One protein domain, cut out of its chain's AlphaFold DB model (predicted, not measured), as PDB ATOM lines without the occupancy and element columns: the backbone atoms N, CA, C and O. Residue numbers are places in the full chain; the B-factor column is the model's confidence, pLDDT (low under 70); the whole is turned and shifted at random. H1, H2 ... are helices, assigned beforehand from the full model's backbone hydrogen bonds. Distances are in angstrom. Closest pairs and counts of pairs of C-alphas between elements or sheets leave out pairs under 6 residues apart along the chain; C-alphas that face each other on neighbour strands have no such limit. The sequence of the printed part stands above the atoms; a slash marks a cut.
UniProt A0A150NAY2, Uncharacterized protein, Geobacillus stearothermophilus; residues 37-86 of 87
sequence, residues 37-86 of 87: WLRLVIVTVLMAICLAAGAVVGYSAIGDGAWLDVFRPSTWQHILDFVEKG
ATOM      1  N   TRP A  37     343.675-185.851  25.461       78.94
ATOM      2  CA  TRP A  37     342.830-185.005  24.629       78.94
ATOM      3  C   TRP A  37     342.227-183.803  25.346       78.94
ATOM      4  O   TRP A  37     342.303-182.705  24.811       78.94
ATOM      5  N   LEU A  38     341.685-183.969  26.557       77.62
ATOM      6  CA  LEU A  38     341.147-182.842  27.324       77.62
ATOM      7  C   LEU A  38     342.246-181.814  27.584       77.62
ATOM      8  O   LEU A  38     342.034-180.617  27.430       77.62
ATOM      9  N   ARG A  39     343.450-182.292  27.912       82.88
ATOM     10  CA  ARG A  39     344.599-181.416  28.121       82.88
ATOM     11  C   ARG A  39     344.996-180.684  26.839       82.88
ATOM     12  O   ARG A  39     345.283-179.495  26.907       82.88
ATOM     13  N   LEU A  40     344.969-181.359  25.690       86.81
ATOM     14  CA  LEU A  40     345.234-180.741  24.391       86.81
ATOM     15  C   LEU A  40     344.181-179.679  24.044       86.81
ATOM     16  O   LEU A  40     344.548-178.566  23.696       86.81
ATOM     17  N   VAL A  41     342.891-179.986  24.210       88.00
ATOM     18  CA  VAL A  41     341.779-179.058  23.940       88.00
ATOM     19  C   VAL A  41     341.888-177.812  24.814       88.00
ATOM     20  O   VAL A  41     341.782-176.702  24.300       88.00
ATOM     21  N   ILE A  42     342.178-177.974  26.108       85.81
ATOM     22  CA  ILE A  42     342.388-176.843  27.022       85.81
ATOM     23  C   ILE A  42     343.558-175.974  26.546       85.81
ATOM     24  O   ILE A  42     343.432-174.754  26.516       85.81
ATOM     25  N   VAL A  43     344.679-176.578  26.141       88.38
ATOM     26  CA  VAL A  43     345.843-175.830  25.642       88.38
ATOM     27  C   VAL A  43     345.523-175.115  24.326       88.38
ATOM     28  O   VAL A  43     345.870-173.947  24.181       88.38
ATOM     29  N   THR A  44     344.823-175.762  23.392       90.12
ATOM     30  CA  THR A  44     344.405-175.158  22.118       90.12
ATOM     31  C   THR A  44     343.472-173.970  22.335       90.12
ATOM     32  O   THR A  44     343.684-172.910  21.749       90.12
ATOM     33  N   VAL A  45     342.475-174.112  23.210       86.88
ATOM     34  CA  VAL A  45     341.546-173.027  23.556       86.88
ATOM     35  C   VAL A  45     342.289-171.887  24.245       86.88
ATOM     36  O   VAL A  45     342.113-170.731  23.873       86.88
ATOM     37  N   LEU A  46     343.177-172.193  25.192       86.06
ATOM     38  CA  LEU A  46     343.965-171.177  25.886       86.06
ATOM     39  C   LEU A  46     344.874-170.409  24.922       86.06
ATOM     40  O   LEU A  46     345.010-169.194  25.033       86.06
ATOM     41  N   MET A  47     345.461-171.101  23.948       90.75
ATOM     42  CA  MET A  47     346.297-170.485  22.922       90.75
ATOM     43  C   MET A  47     345.477-169.581  21.992       90.75
ATOM     44  O   MET A  47     345.914-168.474  21.682       90.75
ATOM     45  N   ALA A  48     344.267-170.001  21.609       85.50
ATOM     46  CA  ALA A  48     343.339-169.184  20.829       85.50
ATOM     47  C   ALA A  48     342.877-167.936  21.601       85.50
ATOM     48  O   ALA A  48     342.873-166.842  21.045       85.50
ATOM     49  N   ILE A  49     342.562-168.077  22.893       83.12
ATOM     50  CA  ILE A  49     342.205-166.952  23.767       83.12
ATOM     51  C   ILE A  49     343.394-166.009  23.937       83.12
ATOM     52  O   ILE A  49     343.211-164.802  23.879       83.12
ATOM     53  N   CYS A  50     344.610-166.525  24.107       85.00
ATOM     54  CA  CYS A  50     345.810-165.701  24.239       85.00
ATOM     55  C   CYS A  50     346.109-164.921  22.950       85.00
ATOM     56  O   CYS A  50     346.452-163.745  23.009       85.00
ATOM     57  N   LEU A  51     345.911-165.538  21.779       84.88
ATOM     58  CA  LEU A  51     346.005-164.857  20.484       84.88
ATOM     59  C   LEU A  51     344.913-163.799  20.311       84.88
ATOM     60  O   LEU A  51     345.211-162.686  19.891       84.88
ATOM     61  N   ALA A  52     343.666-164.120  20.657       81.50
ATOM     62  CA  ALA A  52     342.550-163.187  20.582       81.50
ATOM     63  C   ALA A  52     342.741-162.017  21.552       81.50
ATOM     64  O   ALA A  52     342.642-160.872  21.141       81.50
ATOM     65  N   ALA A  53     343.094-162.285  22.807       76.44
ATOM     66  CA  ALA A  53     343.404-161.270  23.805       76.44
ATOM     67  C   ALA A  53     344.635-160.453  23.402       76.44
ATOM     68  O   ALA A  53     344.611-159.243  23.517       76.44
ATOM     69  N   GLY A  54     345.688-161.079  22.872       79.50
ATOM     70  CA  GLY A  54     346.870-160.383  22.368       79.50
ATOM     71  C   GLY A  54     346.552-159.475  21.180       79.50
ATOM     72  O   GLY A  54     347.015-158.340  21.142       79.50
ATOM     73  N   ALA A  55     345.706-159.919  20.248       78.62
ATOM     74  CA  ALA A  55     345.221-159.097  19.138       78.62
ATOM     75  C   ALA A  55     344.303-157.966  19.632       78.62
ATOM     76  O   ALA A  55     344.481-156.819  19.244       78.62
ATOM     77  N   VAL A  56     343.400-158.270  20.565       73.56
ATOM     78  CA  VAL A  56     342.508-157.344  21.289       73.56
ATOM     79  C   VAL A  56     343.234-156.667  22.461       73.56
ATOM     80  O   VAL A  56     342.602-156.131  23.361       73.56
ATOM     81  N   VAL A  57     344.566-156.640  22.488       71.69
ATOM     82  CA  VAL A  57     345.389-155.762  23.351       71.69
ATOM     83  C   VAL A  57     346.360-154.966  22.474       71.69
ATOM     84  O   VAL A  57     346.589-153.779  22.698       71.69
ATOM     85  N   GLY A  58     346.894-155.585  21.422       73.56
ATOM     86  CA  GLY A  58     347.773-154.946  20.445       73.56
ATOM     87  C   GLY A  58     347.036-153.981  19.519       73.56
ATOM     88  O   GLY A  58     347.508-152.871  19.297       73.56
ATOM     89  N   TYR A  59     345.848-154.353  19.042       66.94
ATOM     90  CA  TYR A  59     344.960-153.414  18.354       66.94
ATOM     91  C   TYR A  59     344.456-152.344  19.345       66.94
ATOM     92  O   TYR A  59     344.157-151.220  18.953       66.94
ATOM     93  N   SER A  60     344.495-152.663  20.644       63.41
ATOM     94  CA  SER A  60     343.901-151.904  21.748       63.41
ATOM     95  C   SER A  60     344.560-150.677  22.218       63.41
ATOM     96  O   SER A  60     343.936-149.658  22.493       63.41
ATOM     97  N   ALA A  61     345.859-150.820  22.326       62.97
ATOM     98  CA  ALA A  61     346.709-149.697  22.570       62.97
ATOM     99  C   ALA A  61     346.673-148.707  21.390       62.97
ATOM    100  O   ALA A  61     347.106-147.575  21.562       62.97
ATOM    101  N   ILE A  62     346.182-149.121  20.211       67.31
ATOM    102  CA  ILE A  62     346.222-148.330  18.976       67.31
ATOM    103  C   ILE A  62     344.856-147.713  18.615       67.31
ATOM    104  O   ILE A  62     344.839-146.627  18.044       67.31
ATOM    105  N   GLY A  63     343.722-148.346  18.942       61.00
ATOM    106  CA  GLY A  63     342.380-147.787  18.712       61.00
ATOM    107  C   GLY A  63     341.667-147.366  20.006       61.00
ATOM    108  O   GLY A  63     341.947-147.860  21.096       61.00
ATOM    109  N   ASP A  64     340.691-146.476  19.906       58.84
ATOM    110  CA  ASP A  64     340.016-145.890  21.064       58.84
ATOM    111  C   ASP A  64     339.228-146.908  21.936       58.84
ATOM    112  O   ASP A  64     338.134-147.363  21.607       58.84
ATOM    113  N   GLY A  65     339.791-147.234  23.105       54.72
ATOM    114  CA  GLY A  65     339.097-147.438  24.391       54.72
ATOM    115  C   GLY A  65     338.209-148.665  24.689       54.72
ATOM    116  O   GLY A  65     337.960-148.908  25.869       54.72
ATOM    117  N   ALA A  66     337.728-149.465  23.731       58.25
ATOM    118  CA  ALA A  66     336.638-150.438  23.994       58.25
ATOM    119  C   ALA A  66     337.056-151.843  24.514       58.25
ATOM    120  O   ALA A  66     336.250-152.759  24.641       58.25
ATOM    121  N   TRP A  67     338.330-152.031  24.824       53.78
ATOM    122  CA  TRP A  67     339.007-153.333  24.988       53.78
ATOM    123  C   TRP A  67     338.769-154.005  26.341       53.78
ATOM    124  O   TRP A  67     338.988-155.202  26.512       53.78
ATOM    125  N   LEU A  68     338.307-153.223  27.314       59.91
ATOM    126  CA  LEU A  68     338.033-153.681  28.673       59.91
ATOM    127  C   LEU A  68     336.737-154.505  28.776       59.91
ATOM    128  O   LEU A  68     336.528-155.163  29.795       59.91
ATOM    129  N   ASP A  69     335.893-154.530  27.737       58.81
ATOM    130  CA  ASP A  69     334.634-155.293  27.744       58.81
ATOM    131  C   ASP A  69     334.839-156.818  27.636       58.81
ATOM    132  O   ASP A  69     334.023-157.589  28.139       58.81
ATOM    133  N   VAL A  70     335.976-157.284  27.102       57.66
ATOM    134  CA  VAL A  70     336.339-158.720  27.123       57.66
ATOM    135  C   VAL A  70     336.682-159.202  28.539       57.66
ATOM    136  O   VAL A  70     336.420-160.354  28.881       57.66
ATOM    137  N   PHE A  71     337.202-158.318  29.396       56.00
ATOM    138  CA  PHE A  71     337.449-158.606  30.813       56.00
ATOM    139  C   PHE A  71     336.210-158.420  31.689       56.00
ATOM    140  O   PHE A  71     336.258-158.731  32.884       56.00
ATOM    141  N   ARG A  72     335.094-157.925  31.138       57.28
ATOM    142  CA  ARG A  72     333.887-157.776  31.938       57.28
ATOM    143  C   ARG A  72     333.271-159.139  32.263       57.28
ATOM    144  O   ARG A  72     333.135-159.994  31.384       57.28
ATOM    145  N   PRO A  73     332.830-159.336  33.518       55.94
ATOM    146  CA  PRO A  73     332.170-160.566  33.955       55.94
ATOM    147  C   PRO A  73     330.897-160.898  33.153       55.94
ATOM    148  O   PRO A  73     330.489-162.056  33.122       55.94
ATOM    149  N   SER A  74     330.318-159.930  32.430       59.91
ATOM    150  CA  SER A  74     329.204-160.143  31.496       59.91
ATOM    151  C   SER A  74     329.536-161.110  30.351       59.91
ATOM    152  O   SER A  74     328.679-161.896  29.959       59.91
ATOM    153  N   THR A  75     330.773-161.109  29.843       64.19
ATOM    154  CA  THR A  75     331.206-162.013  28.760       64.19
ATOM    155  C   THR A  75     331.317-163.456  29.257       64.19
ATOM    156  O   THR A  75     330.941-164.395  28.559       64.19
ATOM    157  N   TRP A  76     331.748-163.640  30.507       70.25
ATOM    158  CA  TRP A  76     331.821-164.952  31.150       70.25
ATOM    159  C   TRP A  76     330.441-165.529  31.447       70.25
ATOM    160  O   TRP A  76     330.227-166.713  31.212       70.25
ATOM    161  N   GLN A  77     329.487-164.699  31.880       66.62
ATOM    162  CA  GLN A  77     328.098-165.142  32.015       66.62
ATOM    163  C   GLN A  77     327.519-165.600  30.675       66.62
ATOM    164  O   GLN A  77     326.845-166.618  30.629       66.62
ATOM    165  N   HIS A  78     327.840-164.910  29.580       63.94
ATOM    166  CA  HIS A  78     327.356-165.270  28.250       63.94
ATOM    167  C   HIS A  78     327.947-166.599  27.737       63.94
ATOM    168  O   HIS A  78     327.236-167.415  27.159       63.94
ATOM    169  N   ILE A  79     329.240-166.849  27.979       68.81
ATOM    170  CA  ILE A  79     329.890-168.125  27.631       68.81
ATOM    171  C   ILE A  79     329.353-169.274  28.498       68.81
ATOM    172  O   ILE A  79     329.140-170.371  27.989       68.81
ATOM    173  N   LEU A  80     329.113-169.031  29.791       65.44
ATOM    174  CA  LEU A  80     328.523-170.027  30.689       65.44
ATOM    175  C   LEU A  80     327.083-170.378  30.278       65.44
ATOM    176  O   LEU A  80     326.744-171.557  30.249       65.44
ATOM    177  N   ASP A  81     326.285-169.395  29.853       61.34
ATOM    178  CA  ASP A  81     324.912-169.601  29.361       61.34
ATOM    179  C   ASP A  81     324.886-170.438  28.056       61.34
ATOM    180  O   ASP A  81     324.007-171.276  27.848       61.34
ATOM    181  N   PHE A  82     325.908-170.299  27.196       62.91
ATOM    182  CA  PHE A  82     326.087-171.155  26.011       62.91
ATOM    183  C   PHE A  82     326.438-172.611  26.343       62.91
ATOM    184  O   PHE A  82     326.079-173.509  25.582       62.91
ATOM    185  N   VAL A  83     327.139-172.856  27.450       64.81
ATOM    186  CA  VAL A  83     327.501-174.212  27.889       64.81
ATOM    187  C   VAL A  83     326.326-174.888  28.599       64.81
ATOM    188  O   VAL A  83     326.107-176.082  28.406       64.81
ATOM    189  N   GLU A  84     325.535-174.140  29.370       57.22
ATOM    190  CA  GLU A  84     324.406-174.685  30.133       57.22
ATOM    191  C   GLU A  84     323.201-175.051  29.248       57.22
ATOM    192  O   GLU A  84     322.522-176.041  29.511       57.22
ATOM    193  N   LYS A  85     322.984-174.348  28.127       54.94
ATOM    194  CA  LYS A  85     321.948-174.697  27.128       54.94
ATOM    195  C   LYS A  85     322.314-175.849  26.180       54.94
ATOM    196  O   LYS A  85     321.544-176.148  25.271       54.94
ATOM    197  N   GLY A  86     323.476-176.476  26.359       54.78
ATOM    198  CA  GLY A  86     323.990-177.554  25.509       54.78
ATOM    199  C   GLY A  86     323.757-178.977  26.032       54.78
ATOM    200  O   GLY A  86     324.544-179.856  25.681       54.78
TER     201      GLY A  86
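Overview. This is residues 37 to 86 of the 87 residues of an uncharacterized protein of Geobacillus stearothermophilus (UniProt A0A150NAY2). An open, flat U: long helix H1 makes one arm, residues 59 to 65 make the turn, and short H2 and then H3 fold back as the other arm, with a gap between H1 and H3. The printed part has 50 residues with three named helices, H1, H2, H3 in chain order, and no named strand: all helix. It is loose, with a radius of gyration of the C-alphas of 13.3 A and spans of 37 by 23 by 12 A.

Along the chain. H1, residues 37 to 58, begins at C-alpha 37 (342.830, -185.005, 24.629) and is 30.7 A long. H2 is residues 66 to 69, 6.5 A. H3, residues 73 to 84, 16.6 A, ends at C-alpha 84 (324.406, -174.685, 30.133).

Arrangement. H1 and H2 are close but not clearly touching; their closest C-alphas, of Val 56 and Trp 67, are 6.5 A apart. H2 and H3 are likewise close but not clearly touching, at 7.6 A between the C-alphas of Asp 69 and Thr 75, their closest. H1 and H3 are apart. In H1 and H3 every O i to N i+4 pair is within hydrogen-bond range; H2 is too short for one.

Size, cuts and confidence. The C-alphas farthest apart, of Trp 37 and Asp 64, are 39.4 A apart. The printed part has no cut. No link is long. The model's pLDDT is under 70 at residues 59 to 75 and 77 to 86.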